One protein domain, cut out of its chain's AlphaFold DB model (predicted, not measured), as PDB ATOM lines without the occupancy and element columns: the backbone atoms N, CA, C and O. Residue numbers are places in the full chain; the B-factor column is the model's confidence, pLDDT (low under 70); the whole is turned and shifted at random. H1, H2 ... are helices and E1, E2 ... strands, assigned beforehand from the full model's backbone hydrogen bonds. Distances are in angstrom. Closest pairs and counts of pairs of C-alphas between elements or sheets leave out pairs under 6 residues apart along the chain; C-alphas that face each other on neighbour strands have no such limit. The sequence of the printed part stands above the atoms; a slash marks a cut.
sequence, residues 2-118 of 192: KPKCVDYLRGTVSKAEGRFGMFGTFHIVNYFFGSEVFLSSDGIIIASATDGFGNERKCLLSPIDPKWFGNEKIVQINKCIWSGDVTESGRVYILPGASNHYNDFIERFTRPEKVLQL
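This is residues 2 to 118 of the 192 residues of an uncharacterized protein of Streblomastix strix (UniProt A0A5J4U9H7). Two four-stranded sheets, E1 to E4 and E5 to E8, stand partly face to face as a loose sandwich, E5 of the second being near E1 and E2 of the first. Helix H3 bridges them along one side, reaching the first sheet with residues 102 to 105 and the second with 105 to 110, while short H1 covers part of E4 and short H2 sits in the link between the sheets. The 117 printed residues hold, in order, H1 E1 E2 E3 E4 H2 E5 E6 E7 H3 E8; both sheets are antiparallel, in the orders E1 E2 E3 E4 and E5 E6 E7 E8. The class is mixed, with under half of the residues in named elements; the whole is compact, with a radius of gyration of the C-alphas of 13.4 A and spans of 38 by 33 by 25 A.

H1 is residues 7 to 10, from C-alpha 7 at (-48.040, 33.883, -43.630). E1 is 28 to 32, E2 37 to 40, E3 45 to 50, 15.6 A long, and E4 59 to 63, 12.9 A. H2 is 66 to 69. E5 is 74 to 79, 13.6 A, E6 83 to 87, 12.8 A, and E7 91 to 95, 12.6 A. H3 is 102 to 110, 12.4 A, and E8 is 114 to 117, ending at C-alpha 117, (-23.793, 49.687, -49.868).

E1 E2 E3 E4 form a meander, each strand the antiparallel neighbour of the one before, with N 32 and O 37 at 2.9 A, N 46 and O 38 at 2.8 A, and N 60 and O 49 at 2.8 A. E5 E6 E7 form another, with N 84 and O 78 at 2.8 A and N 83 and O 95 at 2.8 A; E8 is the antiparallel neighbour of E7, with N 92 and O 116 at 2.8 A. The closest C-alphas of E1 and E5, Phe 32 and Ile 77, are 7.7 A apart. H1 and H3 are on the same face of the first sheet; they touch, closest at C-alphas 9 and 106, 6.9 A. H2 and H3 only graze the second sheet. In H3 every O i to N i+4 pair is within hydrogen-bond range; H1 and H2 are too short for such a pair.

The C-alphas of Asn 55 and Leu 118, the two farthest apart, are 42.0 A apart. The printed part has no cut. The link from H1 to E1, residues 11 to 27, is long. The mean pLDDT of the printed part is 87.6; residues 2 to 3, 34, 52 to 57 and 98 are under 70.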
ATOM      1  N   LYS A   2     -58.069  39.857 -34.765       63.50
ATOM      2  CA  LYS A   2     -56.732  39.304 -35.003       63.50
ATOM      3  C   LYS A   2     -56.166  39.872 -36.306       63.50
ATOM      4  O   LYS A   2     -56.887  39.813 -37.309       63.50
ATOM      5  N   PRO A   3     -54.922  40.394 -36.317       67.62
ATOM      6  CA  PRO A   3     -54.250  40.772 -37.548       67.62
ATOM      7  C   PRO A   3     -54.273  39.598 -38.524       67.62
ATOM      8  O   PRO A   3     -53.848  38.486 -38.199       67.62
ATOM      9  N   LYS A   4     -54.827  39.835 -39.711       78.94
ATOM     10  CA  LYS A   4     -54.768  38.890 -40.825       78.94
ATOM     11  C   LYS A   4     -53.633  39.334 -41.735       78.94
ATOM     12  O   LYS A   4     -53.594  40.492 -42.134       78.94
ATOM     13  N   CYS A   5     -52.739  38.411 -42.054       83.25
ATOM     14  CA  CYS A   5     -51.552  38.653 -42.864       83.25
ATOM     15  C   CYS A   5     -51.256  37.431 -43.733       83.25
ATOM     16  O   CYS A   5     -51.640  36.311 -43.386       83.25
ATOM     17  N   VAL A   6     -50.501  37.632 -44.809       87.31
ATOM     18  CA  VAL A   6     -49.967  36.536 -45.619       87.31
ATOM     19  C   VAL A   6     -48.818  35.871 -44.857       87.31
ATOM     20  O   VAL A   6     -47.763  36.469 -44.643       87.31
ATOM     21  N   ASP A   7     -49.009  34.615 -44.455       88.12
ATOM     22  CA  ASP A   7     -48.040  33.883 -43.630       88.12
ATOM     23  C   ASP A   7     -46.668  33.709 -44.279       88.12
ATOM     24  O   ASP A   7     -45.653  33.763 -43.585       88.12
ATOM     25  N   TYR A   8     -46.627  33.569 -45.603       88.81
ATOM     26  CA  TYR A   8     -45.380  33.451 -46.355       88.81
ATOM     27  C   TYR A   8     -44.511  34.712 -46.280       88.81
ATOM     28  O   TYR A   8     -43.286  34.604 -46.253       88.81
ATOM     29  N   LEU A   9     -45.133  35.896 -46.211       90.94
ATOM     30  CA  LEU A   9     -44.418  37.167 -46.075       90.94
ATOM     31  C   LEU A   9     -43.960  37.400 -44.640       90.94
ATOM     32  O   LEU A   9     -42.814  37.786 -44.426       90.94
ATOM     33  N   ARG A  10     -44.832  37.094 -43.675       92.50
ATOM     34  CA  ARG A  10     -44.565  37.235 -42.238       92.50
ATOM     35  C   ARG A  10     -43.452  36.314 -41.755       92.50
ATOM     36  O   ARG A  10     -42.657  36.713 -40.908       92.50
ATOM     37  N   GLY A  11     -43.453  35.067 -42.226       90.88
ATOM     38  CA  GLY A  11     -42.529  34.025 -41.789       90.88
ATOM     39  C   GLY A  11     -42.510  33.858 -40.267       90.88
ATOM     40  O   GLY A  11     -43.451  33.315 -39.684       90.88
ATOM     41  N   THR A  12     -41.437  34.303 -39.618       90.50
ATOM     42  CA  THR A  12     -41.224  34.162 -38.165       90.50
ATOM     43  C   THR A  12     -41.774  35.320 -37.326       90.50
ATOM     44  O   THR A  12     -41.918  35.183 -36.112       90.50
ATOM     45  N   VAL A  13     -42.158  36.435 -37.951       91.31
ATOM     46  CA  VAL A  13     -42.609  37.654 -37.261       91.31
ATOM     47  C   VAL A  13     -43.915  37.413 -36.490       91.31
ATOM     48  O   VAL A  13     -44.827  36.782 -37.007       91.31
ATOM     49  N   SER A  14     -44.048  37.897 -35.253       86.81
ATOM     50  CA  SER A  14     -45.197  37.577 -34.383       86.81
ATOM     51  C   SER A  14     -46.574  37.949 -34.975       86.81
ATOM     52  O   SER A  14     -46.726  38.979 -35.628       86.81
ATOM     53  N   LYS A  15     -47.600  37.126 -34.688       83.12
ATOM     54  CA  LYS A  15     -49.034  37.418 -34.931       83.12
ATOM     55  C   LYS A  15     -49.766  37.934 -33.687       83.12
ATOM     56  O   LYS A  15     -50.998  37.936 -33.656       83.12
ATOM     57  N   ALA A  16     -49.031  38.275 -32.632       86.19
ATOM     58  CA  ALA A  16     -49.640  38.706 -31.386       86.19
ATOM     59  C   ALA A  16     -50.555  39.915 -31.627       86.19
ATOM     60  O   ALA A  16     -50.172  40.897 -32.269       86.19
ATOM     61  N   GLU A  17     -51.775  39.836 -31.097       85.00
ATOM     62  CA  GLU A  17     -52.586  41.031 -30.926       85.00
ATOM     63  C   GLU A  17     -51.875  41.940 -29.919       85.00
ATOM     64  O   GLU A  17     -51.317  41.478 -28.923       85.00
ATOM     65  N   GLY A  18     -51.878  43.238 -30.191       84.38
ATOM     66  CA  GLY A  18     -51.268  44.226 -29.319       84.38
ATOM     67  C   GLY A  18     -52.068  45.516 -29.324       84.38
ATOM     68  O   GLY A  18     -53.101  45.639 -29.985       84.38
ATOM     69  N   ARG A  19     -51.572  46.504 -28.578       89.38
ATOM     70  CA  ARG A  19     -52.245  47.800 -28.396       89.38
ATOM     71  C   ARG A  19     -52.438  48.604 -29.690       89.38
ATOM     72  O   ARG A  19     -53.190  49.568 -29.679       89.38
ATOM     73  N   PHE A  20     -51.777  48.223 -30.786       83.50
ATOM     74  CA  PHE A  20     -51.815  48.931 -32.069       83.50
ATOM     75  C   PHE A  20     -52.819  48.330 -33.072       83.50
ATOM     76  O   PHE A  20     -52.769  48.617 -34.268       83.50
ATOM     77  N   GLY A  21     -53.754  47.495 -32.602       84.75
ATOM     78  CA  GLY A  21     -54.889  47.026 -33.398       84.75
ATOM     79  C   GLY A  21     -54.459  46.189 -34.604       84.75
ATOM     80  O   GLY A  21     -53.911  45.101 -34.441       84.75
ATOM     81  N   MET A  22     -54.710  46.692 -35.819       83.00
ATOM     82  CA  MET A  22     -54.386  45.980 -37.066       83.00
ATOM     83  C   MET A  22     -52.882  45.771 -37.290       83.00
ATOM     84  O   MET A  22     -52.504  44.887 -38.054       83.00
ATOM     85  N   PHE A  23     -52.039  46.529 -36.585       88.38
ATOM     86  CA  PHE A  23     -50.584  46.364 -36.574       88.38
ATOM     87  C   PHE A  23     -50.092  45.436 -35.451       88.38
ATOM     88  O   PHE A  23     -48.891  45.291 -35.254       88.38
ATOM     89  N   GLY A  24     -50.988  44.807 -34.683       87.94
ATOM     90  CA  GLY A  24     -50.600  43.925 -33.582       87.94
ATOM     91  C   GLY A  24     -49.771  44.661 -32.525       87.94
ATOM     92  O   GLY A  24     -50.225  45.644 -31.935       87.94
ATOM     93  N   THR A  25     -48.556  44.176 -32.270       91.62
ATOM     94  CA  THR A  25     -47.611  44.767 -31.307       91.62
ATOM     95  C   THR A  25     -46.672  45.810 -31.918       91.62
ATOM     96  O   THR A  25     -45.929  46.439 -31.168       91.62
ATOM     97  N   PHE A  26     -46.699  46.025 -33.239       93.38
ATOM     98  CA  PHE A  26     -45.761  46.926 -33.913       93.38
ATOM     99  C   PHE A  26     -46.093  48.395 -33.662       93.38
ATOM    100  O   PHE A  26     -47.180  48.870 -33.990       93.38
ATOM    101  N   HIS A  27     -45.120  49.129 -33.126       93.88
ATOM    102  CA  HIS A  27     -45.182  50.580 -33.022       93.88
ATOM    103  C   HIS A  27     -44.765  51.201 -34.356       93.88
ATOM    104  O   HIS A  27     -43.599  51.126 -34.735       93.88
ATOM    105  N   ILE A  28     -45.720  51.779 -35.082       93.75
ATOM    106  CA  ILE A  28     -45.469  52.396 -36.389       93.75
ATOM    107  C   ILE A  28     -44.825  53.766 -36.201       93.75
ATOM    108  O   ILE A  28     -45.390  54.620 -35.524       93.75
ATOM    109  N   VAL A  29     -43.663  53.972 -36.821       94.00
ATOM    110  CA  VAL A  29     -42.894  55.228 -36.743       94.00
ATOM    111  C   VAL A  29     -42.877  55.990 -38.061       94.00
ATOM    112  O   VAL A  29     -42.598  57.184 -38.068       94.00
ATOM    113  N   ASN A  30     -43.182  55.324 -39.178       91.25
ATOM    114  CA  ASN A  30     -43.264  55.979 -40.475       91.25
ATOM    115  C   ASN A  30     -44.324  55.329 -41.374       91.25
ATOM    116  O   ASN A  30     -44.561  54.119 -41.312       91.25
ATOM    117  N   TYR A  31     -44.941  56.142 -42.226       89.50
ATOM    118  CA  TYR A  31     -45.878  55.712 -43.252       89.50
ATOM    119  C   TYR A  31     -45.498  56.331 -44.592       89.50
ATOM    120  O   TYR A  31     -45.459  57.550 -44.762       89.50
ATOM    121  N   PHE A  32     -45.257  55.471 -45.571       80.50
ATOM    122  CA  PHE A  32     -44.860  55.861 -46.911       80.50
ATOM    123  C   PHE A  32     -46.106  55.873 -47.807       80.50
ATOM    124  O   PHE A  32     -46.471  54.867 -48.415       80.50
ATOM    125  N   PHE A  33     -46.781  57.027 -47.875       71.50
ATOM    126  CA  PHE A  33     -48.085  57.185 -48.539       71.50
ATOM    127  C   PHE A  33     -48.115  56.636 -49.974       71.50
ATOM    128  O   PHE A  33     -49.005  55.870 -50.327       71.50
ATOM    129  N   GLY A  34     -47.105  56.954 -50.790       67.69
ATOM    130  CA  GLY A  34     -47.037  56.505 -52.187       67.69
ATOM    131  C   GLY A  34     -46.786  55.005 -52.375       67.69
ATOM    132  O   GLY A  34     -46.898  54.507 -53.494       67.69
ATOM    133  N   SER A  35     -46.426  54.275 -51.316       70.06
ATOM    134  CA  SER A  35     -46.130  52.844 -51.376       70.06
ATOM    135  C   SER A  35     -47.112  51.950 -50.643       70.06
ATOM    136  O   SER A  35     -47.012  50.735 -50.827       70.06
ATOM    137  N   GLU A  36     -48.018  52.527 -49.850       83.06
ATOM    138  CA  GLU A  36     -48.893  51.806 -48.918       83.06
ATOM    139  C   GLU A  36     -48.105  50.892 -47.959       83.06
ATOM    140  O   GLU A  36     -48.514  49.772 -47.642       83.06
ATOM    141  N   VAL A  37     -46.938  51.372 -47.513       88.88
ATOM    142  CA  VAL A  37     -46.037  50.653 -46.605       88.88
ATOM    143  C   VAL A  37     -45.875  51.416 -45.298       88.88
ATOM    144  O   VAL A  37     -45.657  52.628 -45.288       88.88
ATOM    145  N   PHE A  38     -45.921  50.683 -44.194       93.19
ATOM    146  CA  PHE A  38     -45.620  51.176 -42.857       93.19
ATOM    147  C   PHE A  38     -44.277  50.621 -42.393       93.19
ATOM    148  O   PHE A  38     -43.924  49.483 -42.707       93.19
ATOM    149  N   LEU A  39     -43.547  51.412 -41.613       94.75
ATOM    150  CA  LEU A  39     -42.318  50.988 -40.954       94.75
ATOM    151  C   LEU A  39     -42.495  51.088 -39.444       94.75
ATOM    152  O   LEU A  39     -42.925  52.120 -38.918       94.75
ATOM    153  N   SER A  40     -42.185  49.996 -38.756       95.94
ATOM    154  CA  SER A  40     -42.193  49.949 -37.295       95.94
ATOM    155  C   SER A  40     -40.870  50.419 -36.688       95.94
ATOM    156  O   SER A  40     -39.842  50.431 -37.362       95.94
ATOM    157  N   SER A  41     -40.876  50.752 -35.395       94.81
ATOM    158  CA  SER A  41     -39.670  51.110 -34.631       94.81
ATOM    159  C   SER A  41     -38.613  50.004 -34.597       94.81
ATOM    160  O   SER A  41     -37.437  50.284 -34.394       94.81
ATOM    161  N   ASP A  42     -39.026  48.753 -34.803       95.44
ATOM    162  CA  ASP A  42     -38.135  47.592 -34.835       95.44
ATOM    163  C   ASP A  42     -37.583  47.321 -36.243       95.44
ATOM    164  O   ASP A  42     -36.944  46.299 -36.469       95.44
ATOM    165  N   GLY A  43     -37.846  48.210 -37.204       95.69
ATOM    166  CA  GLY A  43     -37.401  48.065 -38.587       95.69
ATOM    167  C   GLY A  43     -38.170  47.015 -39.387       95.69
ATOM    168  O   GLY A  43     -37.714  46.610 -40.454       95.69
ATOM    169  N   ILE A  44     -39.332  46.565 -38.894       96.38
ATOM    170  CA  ILE A  44     -40.229  45.663 -39.631       96.38
ATOM    171  C   ILE A  44     -41.061  46.476 -40.616       96.38
ATOM    172  O   ILE A  44     -41.804  47.378 -40.210       96.38
ATOM    173  N   ILE A  45     -40.961  46.109 -41.893       94.75
ATOM    174  CA  ILE A  45     -41.833  46.590 -42.964       94.75
ATOM    175  C   ILE A  45     -43.196  45.909 -42.827       94.75
ATOM    176  O   ILE A  45     -43.271  44.687 -42.724       94.75
ATOM    177  N   ILE A  46     -44.280  46.679 -42.883       94.12
ATOM    178  CA  ILE A  46     -45.646  46.159 -42.982       94.12
ATOM    179  C   ILE A  46     -46.238  46.675 -44.285       94.12
ATOM    180  O   ILE A  46     -46.448  47.876 -44.451       94.12
ATOM    181  N   ALA A  47     -46.491  45.761 -45.216       91.62
ATOM    182  CA  ALA A  47     -46.969  46.088 -46.549       91.62
ATOM    183  C   ALA A  47     -48.372  45.533 -46.788       91.62
ATOM    184  O   ALA A  47     -48.747  44.472 -46.286       91.62
ATOM    185  N   SER A  48     -49.137  46.258 -47.593       89.56
ATOM    186  CA  SER A  48     -50.395  45.786 -48.151       89.56
ATOM    187  C   SER A  48     -50.142  44.662 -49.167       89.56
ATOM    188  O   SER A  48     -49.534  44.895 -50.212       89.56
ATOM    189  N   ALA A  49     -50.576  43.437 -48.856       89.00
ATOM    190  CA  ALA A  49     -50.444  42.275 -49.735       89.00
ATOM    191  C   ALA A  49     -51.804  41.608 -49.981       89.00
ATOM    192  O   ALA A  49     -52.598  41.444 -49.057       89.00
ATOM    193  N   THR A  50     -52.075  41.201 -51.218       87.06
ATOM    194  CA  THR A  50     -53.304  40.487 -51.593       87.06
ATOM    195  C   THR A  50     -53.078  38.982 -51.636       87.06
ATOM    196  O   THR A  50     -52.064  38.547 -52.185       87.06
ATOM    197  N   ASP A  51     -54.026  38.200 -51.117       76.81
ATOM    198  CA  ASP A  51     -53.935  36.744 -50.918       76.81
ATOM    199  C   ASP A  51     -54.524  35.866 -52.048       76.81
ATOM    200  O   ASP A  51     -54.686  34.663 -51.856       76.81
ATOM    201  N   GLY A  52     -54.786  36.398 -53.252       66.56
ATOM    202  CA  GLY A  52     -55.292  35.573 -54.359       66.56
ATOM    203  C   GLY A  52     -55.439  36.250 -55.730       66.56
ATOM    204  O   GLY A  52     -55.158  37.439 -55.912       66.56
ATOM    205  N   PHE A  53     -55.933  35.472 -56.701       57.88
ATOM    206  CA  PHE A  53     -56.263  35.902 -58.067       57.88
ATOM    207  C   PHE A  53     -57.796  35.996 -58.253       57.88
ATOM    208  O   PHE A  53     -58.519  35.117 -57.800       57.88
ATOM    209  N   GLY A  54     -58.303  37.041 -58.928       59.03
ATOM    210  CA  GLY A  54     -59.741  37.212 -59.230       59.03
ATOM    211  C   GLY A  54     -60.514  38.160 -58.292       59.03
ATOM    212  O   GLY A  54     -59.929  39.073 -57.714       59.03
ATOM    213  N   ASN A  55     -61.835  37.960 -58.164       53.94
ATOM    214  CA  ASN A  55     -62.773  38.857 -57.454       53.94
ATOM    215  C   ASN A  55     -62.767  38.731 -55.914       53.94
ATOM    216  O   ASN A  55     -63.453  39.495 -55.242       53.94
ATOM    217  N   GLU A  56     -61.993  37.808 -55.334       61.50
ATOM    218  CA  GLU A  56     -61.946  37.558 -53.879       61.50
ATOM    219  C   GLU A  56     -60.680  38.104 -53.193       61.50
ATOM    220  O   GLU A  56     -60.321  37.667 -52.100       61.50
ATOM    221  N   ARG A  57     -59.981  39.062 -53.816       69.56
ATOM    222  CA  ARG A  57     -58.744  39.641 -53.265       69.56
ATOM    223  C   ARG A  57     -58.997  40.280 -51.901       69.56
ATOM    224  O   ARG A  57     -59.623  41.337 -51.821       69.56
ATOM    225  N   LYS A  58     -58.444  39.700 -50.833       79.06
ATOM    226  CA  LYS A  58     -58.373  40.378 -49.538       79.06
ATOM    227  C   LYS A  58     -57.038  41.079 -49.432       79.06
ATOM    228  O   LYS A  58     -55.975  40.486 -49.560       79.06
ATOM    229  N   CYS A  59     -57.120  42.378 -49.202       82.25
ATOM    230  CA  CYS A  59     -55.979  43.214 -48.896       82.25
ATOM    231  C   CYS A  59     -55.597  43.007 -47.425       82.25
ATOM    232  O   CYS A  59     -56.390  43.308 -46.531       82.25
ATOM    233  N   LEU A  60     -54.408  42.464 -47.171       87.81
ATOM    234  CA  LEU A  60     -53.924  42.107 -45.842       87.81
ATOM    235  C   LEU A  60     -52.642  42.872 -45.520       87.81
ATOM    236  O   LEU A  60     -51.639  42.753 -46.226       87.81
ATOM    237  N   LEU A  61     -52.649  43.605 -44.407       90.00
ATOM    238  CA  LEU A  61     -51.436  44.214 -43.867       90.00
ATOM    239  C   LEU A  61     -50.526  43.108 -43.338       90.00
ATOM    240  O   LEU A  61     -50.827  42.442 -42.346       90.00
ATOM    241  N   SER A  62     -49.425  42.891 -44.044       91.75
ATOM    242  CA  SER A  62     -48.535  41.764 -43.819       91.75
ATOM    243  C   SER A  62     -47.165  42.271 -43.380       91.75
ATOM    244  O   SER A  62     -46.530  43.009 -44.138       91.75
ATOM    245  N   PRO A  63     -46.696  41.898 -42.174       94.19
ATOM    246  CA  PRO A  63     -45.307  42.117 -41.806       94.19
ATOM    247  C   PRO A  63     -44.407  41.349 -42.773       94.19
ATOM    248  O   PRO A  63     -44.754  40.242 -43.186       94.19
ATOM    249  N   ILE A  64     -43.260  41.920 -43.113       94.44
ATOM    250  CA  ILE A  64     -42.238  41.273 -43.929       94.44
ATOM    251  C   ILE A  64     -41.160  40.719 -43.001       94.44
ATOM    252  O   ILE A  64     -40.621  41.443 -42.165       94.44
ATOM    253  N   ASP A  65     -40.859  39.432 -43.144       95.69
ATOM    254  CA  ASP A  65     -39.836  38.746 -42.358       95.69
ATOM    255  C   ASP A  65     -38.445  39.388 -42.569       95.69
ATOM    256  O   ASP A  65     -37.976  39.448 -43.711       95.69
ATOM    257  N   PRO A  66     -37.744  39.834 -41.507       95.56
ATOM    258  CA  PRO A  66     -36.404  40.415 -41.610       95.56
ATOM    259  C   PRO A  66     -35.376  39.526 -42.303       95.56
ATOM    260  O   PRO A  66     -34.384  40.040 -42.822       95.56
ATOM    261  N   LYS A  67     -35.594  38.205 -42.376       95.69
ATOM    262  CA  LYS A  67     -34.693  37.287 -43.090       95.69
ATOM    263  C   LYS A  67     -34.432  37.711 -44.538       95.69
ATOM    264  O   LYS A  67     -33.341  37.473 -45.051       95.69
ATOM    265  N   TRP A  68     -35.405  38.362 -45.182       94.50
ATOM    266  CA  TRP A  68     -35.281  38.873 -46.550       94.50
ATOM    267  C   TRP A  68     -34.210  39.964 -46.681       94.50
ATOM    268  O   TRP A  68     -33.631  40.144 -47.748       94.50
ATOM    269  N   PHE A  69     -33.887  40.625 -45.572       95.62
ATOM    270  CA  PHE A  69     -32.891  41.687 -45.466       95.62
ATOM    271  C   PHE A  69     -31.683  41.250 -44.629       95.62
ATOM    272  O   PHE A  69     -31.010  42.059 -43.996       95.62
ATOM    273  N   GLY A  70     -31.412  39.940 -44.577       95.12
ATOM    274  CA  GLY A  70     -30.313  39.388 -43.785       95.12
ATOM    275  C   GLY A  70     -30.485  39.582 -42.277       95.12
ATOM    276  O   GLY A  70     -29.485  39.682 -41.576       95.12
ATOM    277  N   ASN A  71     -31.734  39.619 -41.799       96.31
ATOM    278  CA  ASN A  71     -32.128  39.861 -40.408       96.31
ATOM    279  C   ASN A  71     -31.773  41.252 -39.860       96.31
ATOM    280  O   ASN A  71     -31.746  41.431 -38.646       96.31
ATOM    281  N   GLU A  72     -31.526  42.229 -40.732       97.12
ATOM    282  CA  GLU A  72     -31.314  43.615 -40.316       97.12
ATOM    283  C   GLU A  72     -32.615  44.408 -40.236       97.12
ATOM    284  O   GLU A  72     -33.590  44.140 -40.950       97.12
ATOM    285  N   LYS A  73     -32.596  45.445 -39.398       96.31
ATOM    286  CA  LYS A  73     -33.656  46.451 -39.357       96.31
ATOM    287  C   LYS A  73     -33.628  47.314 -40.608       96.31
ATOM    288  O   LYS A  73     -32.567  47.776 -41.021       96.31
ATOM    289  N   ILE A  74     -34.804  47.604 -41.154       96.38
ATOM    290  CA  ILE A  74     -34.967  48.634 -42.180       96.38
ATOM    291  C   ILE A  74     -35.113  49.992 -41.504       96.38
ATOM    292  O   ILE A  74     -35.917  50.151 -40.589       96.38
ATOM    293  N   VAL A  75     -34.341  50.974 -41.961       95.12
ATOM    294  CA  VAL A  75     -34.334  52.333 -41.397       95.12
ATOM    295  C   VAL A  75     -34.981  53.352 -42.328       95.12
ATOM    296  O   VAL A  75     -35.566  54.327 -41.865       95.12
ATOM    297  N   GLN A  76     -34.938  53.113 -43.641       92.00
ATOM    298  CA  GLN A  76     -35.573  53.990 -44.618       92.00
ATOM    299  C   GLN A  76     -36.043  53.215 -45.845       92.00
ATOM    300  O   GLN A  76     -35.388  52.281 -46.303       92.00
ATOM    301  N   ILE A  77     -37.169  53.648 -46.405       89.94
ATOM    302  CA  ILE A  77     -37.762  53.089 -47.618       89.94
ATOM    303  C   ILE A  77     -38.020  54.242 -48.584       89.94
ATOM    304  O   ILE A  77     -38.566  55.275 -48.200       89.94
ATOM    305  N   ASN A  78     -37.678  54.064 -49.856       86.94
ATOM    306  CA  ASN A  78     -38.140  54.941 -50.926       86.94
ATOM    307  C   ASN A  78     -38.703  54.094 -52.056       86.94
ATOM    308  O   ASN A  78     -37.970  53.356 -52.705       86.94
ATOM    309  N   LYS A  79     -40.006  54.226 -52.310       77.69
ATOM    310  CA  LYS A  79     -40.652  53.620 -53.473       77.69
ATOM    311  C   LYS A  79     -40.871  54.698 -54.527       77.69
ATOM    312  O   LYS A  79     -41.549  55.700 -54.291       77.69
ATOM    313  N   CYS A  80     -40.276  54.499 -55.690       73.38
ATOM    314  CA  CYS A  80     -40.539  55.278 -56.889       73.38
ATOM    315  C   CYS A  80     -40.980  54.307 -57.989       73.38
ATOM    316  O   CYS A  80     -42.018  53.669 -57.846       73.38
ATOM    317  N   ILE A  81     -40.185  54.151 -59.048       75.69
ATOM    318  CA  ILE A  81     -40.363  53.075 -60.029       75.69
ATOM    319  C   ILE A  81     -39.960  51.742 -59.387       75.69
ATOM    320  O   ILE A  81     -40.689  50.759 -59.485       75.69
ATOM    321  N   TRP A  82     -38.820  51.736 -58.697       86.50
ATOM    322  CA  TRP A  82     -38.315  50.634 -57.879       86.50
ATOM    323  C   TRP A  82     -38.351  51.027 -56.395       86.50
ATOM    324  O   TRP A  82     -38.609  52.188 -56.061       86.50
ATOM    325  N   SER A  83     -38.139  50.064 -55.500       87.38
ATOM    326  CA  SER A  83     -37.954  50.311 -54.065       87.38
ATOM    327  C   SER A  83     -36.470  50.347 -53.728       87.38
ATOM    328  O   SER A  83     -35.721  49.500 -54.208       87.38
ATOM    329  N   GLY A  84     -36.057  51.309 -52.911       92.38
ATOM    330  CA  GLY A  84     -34.786  51.314 -52.195       92.38
ATOM    331  C   GLY A  84     -35.043  51.124 -50.704       92.38
ATOM    332  O   GLY A  84     -35.530  52.040 -50.035       92.38
ATOM    333  N   ASP A  85     -34.720  49.941 -50.191       94.19
ATOM    334  CA  ASP A  85     -34.924  49.583 -48.786       94.19
ATOM    335  C   ASP A  85     -33.550  49.556 -48.101       94.19
ATOM    336  O   ASP A  85     -32.695  48.730 -48.432       94.19
ATOM    337  N   VAL A  86     -33.311  50.505 -47.194       96.31
ATOM    338  CA  VAL A  86     -32.016  50.713 -46.527       96.31
ATOM    339  C   VAL A  86     -32.035  50.052 -45.156       96.31
ATOM    340  O   VAL A  86     -32.942  50.305 -44.360       96.31
ATOM    341  N   THR A  87     -31.023  49.238 -44.869       97.94
ATOM    342  CA  THR A  87     -30.849  48.572 -43.576       97.94
ATOM    343  C   THR A  87     -30.010  49.395 -42.594       97.94
ATOM    344  O   THR A  87     -29.337  50.351 -42.977       97.94
ATOM    345  N   GLU A  88     -29.994  49.000 -41.321       97.19
ATOM    346  CA  GLU A  88     -29.204  49.647 -40.262       97.19
ATOM    347  C   GLU A  88     -27.676  49.566 -40.453       97.19
ATOM    348  O   GLU A  88     -26.952  50.379 -39.885       97.19
ATOM    349  N   SER A  89     -27.154  48.647 -41.272       97.69
ATOM    350  CA  SER A  89     -25.738  48.663 -41.690       97.69
ATOM    351  C   SER A  89     -25.467  49.522 -42.934       97.69
ATOM    352  O   SER A  89     -24.324  49.642 -43.381       97.69
ATOM    353  N   GLY A  90     -26.504  50.118 -43.526       97.44
ATOM    354  CA  GLY A  90     -26.410  50.873 -44.774       97.44
ATOM    355  C   GLY A  90     -26.408  50.005 -46.035       97.44
ATOM    356  O   GLY A  90     -26.073  50.510 -47.111       97.44
ATOM    357  N   ARG A  91     -26.787  48.720 -45.949       97.44
ATOM    358  CA  ARG A  91     -27.085  47.931 -47.153       97.44
ATOM    359  C   ARG A  91     -28.361  48.461 -47.789       97.44
ATOM    360  O   ARG A  91     -29.333  48.752 -47.100       97.44
ATOM    361  N   VAL A  92     -28.370  48.564 -49.112       96.12
ATOM    362  CA  VAL A  92     -29.529  49.033 -49.876       96.12
ATOM    363  C   VAL A  92     -30.019  47.916 -50.776       96.12
ATOM    364  O   VAL A  92     -29.305  47.478 -51.682       96.12
ATOM    365  N   TYR A  93     -31.248  47.475 -50.541       95.38
ATOM    366  CA  TYR A  93     -31.941  46.503 -51.371       95.38
ATOM    367  C   TYR A  93     -32.748  47.249 -52.427       95.38
ATOM    368  O   TYR A  93     -33.717  47.939 -52.117       95.38
ATOM    369  N   ILE A  94     -32.327  47.112 -53.682       93.94
ATOM    370  CA  ILE A  94     -33.047  47.644 -54.831       93.94
ATOM    371  C   ILE A  94     -34.012  46.573 -55.316       93.94
ATOM    372  O   ILE A  94     -33.595  45.544 -55.853       93.94
ATOM    373  N   LEU A  95     -35.300  46.810 -55.100       91.31
ATOM    374  CA  LEU A  95     -36.368  45.874 -55.426       91.31
ATOM    375  C   LEU A  95     -37.161  46.395 -56.627       91.31
ATOM    376  O   LEU A  95     -37.518  47.577 -56.645       91.31
ATOM    377  N   PRO A  96     -37.493  45.544 -57.608       86.75
ATOM    378  CA  PRO A  96     -38.330  45.951 -58.722       86.75
ATOM    379  C   PRO A  96     -39.708  46.424 -58.231       86.75
ATOM    380  O   PRO A  96     -40.236  45.970 -57.208       86.75
ATOM    381  N   GLY A  97     -40.298  47.357 -58.980       76.25
ATOM    382  CA  GLY A  97     -41.700  47.727 -58.808       76.25
ATOM    383  C   GLY A  97     -42.585  46.511 -59.079       76.25
ATOM    384  O   GLY A  97     -42.335  45.766 -60.022       76.25
ATOM    385  N   ALA A  98     -43.595  46.291 -58.244       67.56
ATOM    386  CA  ALA A  98     -44.405  45.081 -58.297       67.56
ATOM    387  C   ALA A  98     -45.871  45.368 -57.983       67.56
ATOM    388  O   ALA A  98     -46.203  46.405 -57.395       67.56
ATOM    389  N   SER A  99     -46.730  44.418 -58.356       75.25
ATOM    390  CA  SER A  99     -48.110  44.391 -57.891       75.25
ATOM    391  C   SER A  99     -48.157  44.113 -56.383       75.25
ATOM    392  O   SER A  99     -47.177  43.680 -55.775       75.25
ATOM    393  N   ASN A 100     -49.316  44.337 -55.765       82.19
ATOM    394  CA  ASN A 100     -49.517  44.009 -54.353       82.19
ATOM    395  C   ASN A 100     -49.768  42.501 -54.128       82.19
ATOM    396  O   ASN A 100     -50.136  42.099 -53.026       82.19
ATOM    397  N   HIS A 101     -49.591  41.641 -55.139       87.12
ATOM    398  CA  HIS A 101     -49.761  40.200 -54.981       87.12
ATOM    399  C   HIS A 101     -48.603  39.585 -54.187       87.12
ATOM    400  O   HIS A 101     -47.436  39.883 -54.427       87.12
ATOM    401  N   TYR A 102     -48.913  38.708 -53.228       86.25
ATOM    402  CA  TYR A 102     -47.900  38.213 -52.291       86.25
ATOM    403  C   TYR A 102     -46.762  37.420 -52.957       86.25
ATOM    404  O   TYR A 102     -45.632  37.474 -52.478       86.25
ATOM    405  N   ASN A 103     -47.030  36.713 -54.062       88.38
ATOM    406  CA  ASN A 103     -45.978  36.014 -54.810       88.38
ATOM    407  C   ASN A 103     -44.932  36.987 -55.368       88.38
ATOM    408  O   ASN A 103     -43.744  36.694 -55.289       88.38
ATOM    409  N   ASP A 104     -45.349  38.163 -55.835       88.44
ATOM    410  CA  ASP A 104     -44.445  39.173 -56.386       88.44
ATOM    411  C   ASP A 104     -43.545  39.757 -55.286       88.44
ATOM    412  O   ASP A 104     -42.370  40.048 -55.513       88.44
ATOM    413  N   PHE A 105     -44.071  39.883 -54.059       88.81
ATOM    414  CA  PHE A 105     -43.255  40.210 -52.889       88.81
ATOM    415  C   PHE A 105     -42.206  39.123 -52.615       88.81
ATOM    416  O   PHE A 105     -41.041  39.440 -52.391       88.81
ATOM    417  N   ILE A 106     -42.581  37.841 -52.636       89.81
ATOM    418  CA  ILE A 106     -41.625  36.746 -52.406       89.81
ATOM    419  C   ILE A 106     -40.542  36.745 -53.488       89.81
ATOM    420  O   ILE A 106     -39.357  36.655 -53.164       89.81
ATOM    421  N   GLU A 107     -40.931  36.875 -54.757       91.25
ATOM    422  CA  GLU A 107     -40.008  36.883 -55.891       91.25
ATOM    423  C   GLU A 107     -38.975  38.003 -55.756       91.25
ATOM    424  O   GLU A 107     -37.770  37.736 -55.757       91.25
ATOM    425  N   ARG A 108     -39.434  39.239 -55.538       90.31
ATOM    426  CA  ARG A 108     -38.550  40.407 -55.460       90.31
ATOM    427  C   ARG A 108     -37.619  40.382 -54.247       90.31
ATOM    428  O   ARG A 108     -36.495  40.859 -54.339       90.31
ATOM    429  N   PHE A 109     -38.063  39.838 -53.113       91.50
ATOM    430  CA  PHE A 109     -37.210  39.706 -51.928       91.50
ATOM    431  C   PHE A 109     -36.208  38.558 -52.068       91.50
ATOM    432  O   PHE A 109     -35.090  38.651 -51.570       91.50
ATOM    433  N   THR A 110     -36.583  37.487 -52.773       92.31
ATOM    434  CA  THR A 110     -35.672  36.373 -53.073       92.31
ATOM    435  C   THR A 110     -34.608  36.787 -54.087       92.31
ATOM    436  O   THR A 110     -33.469  36.324 -54.017       92.31
ATOM    437  N   ARG A 111     -34.968  37.652 -55.041       92.31
ATOM    438  CA  ARG A 111     -34.083  38.144 -56.101       92.31
ATOM    439  C   ARG A 111     -34.186  39.667 -56.222       92.31
ATOM    440  O   ARG A 111     -34.830  40.157 -57.147       92.31
ATOM    441  N   PRO A 112     -33.544  40.418 -55.310       92.38
ATOM    442  CA  PRO A 112     -33.388  41.857 -55.480       92.38
ATOM    443  C   PRO A 112     -32.674  42.153 -56.804       92.38
ATOM    444  O   PRO A 112     -31.748  41.426 -57.171       92.38
ATOM    445  N   GLU A 113     -33.024  43.251 -57.478       91.56
ATOM    446  CA  GLU A 113     -32.302  43.675 -58.688       91.56
ATOM    447  C   GLU A 113     -30.836  43.961 -58.375       91.56
ATOM    448  O   GLU A 113     -29.917  43.580 -59.108       91.56
ATOM    449  N   LYS A 114     -30.610  44.645 -57.249       93.19
ATOM    450  CA  LYS A 114     -29.281  44.908 -56.705       93.19
ATOM    451  C   LYS A 114     -29.321  44.931 -55.188       93.19
ATOM    452  O   LYS A 114     -30.281  45.388 -54.580       93.19
ATOM    453  N   VAL A 115     -28.202  44.525 -54.600       94.69
ATOM    454  CA  VAL A 115     -27.837  44.879 -53.230       94.69
ATOM    455  C   VAL A 115     -26.584  45.748 -53.309       94.69
ATOM    456  O   VAL A 115     -25.585  45.367 -53.945       94.69
ATOM    457  N   LEU A 116     -26.683  46.948 -52.747       95.56
ATOM    458  CA  LEU A 116     -25.647  47.980 -52.726       95.56
ATOM    459  C   LEU A 116     -25.249  48.291 -51.282       95.56
ATOM    460  O   LEU A 116     -25.903  47.849 -50.341       95.56
ATOM    461  N   GLN A 117     -24.198  49.086 -51.132       96.56
ATOM    462  CA  GLN A 117     -23.793  49.687 -49.868       96.56
ATOM    463  C   GLN A 117     -23.848  51.205 -50.035       96.56
ATOM    464  O   GLN A 117     -23.415  51.716 -51.073       96.56
ATOM    465  N   LEU A 118     -24.378  51.919 -49.040       97.19
ATOM    466  CA  LEU A 118     -24.278  53.377 -49.008       97.19
ATOM    467  C   LEU A 118     -22.800  53.807 -49.045       97.19
ATOM    468  O   LEU A 118     -21.961  53.165 -48.411       97.19
TER     469      LEU A 118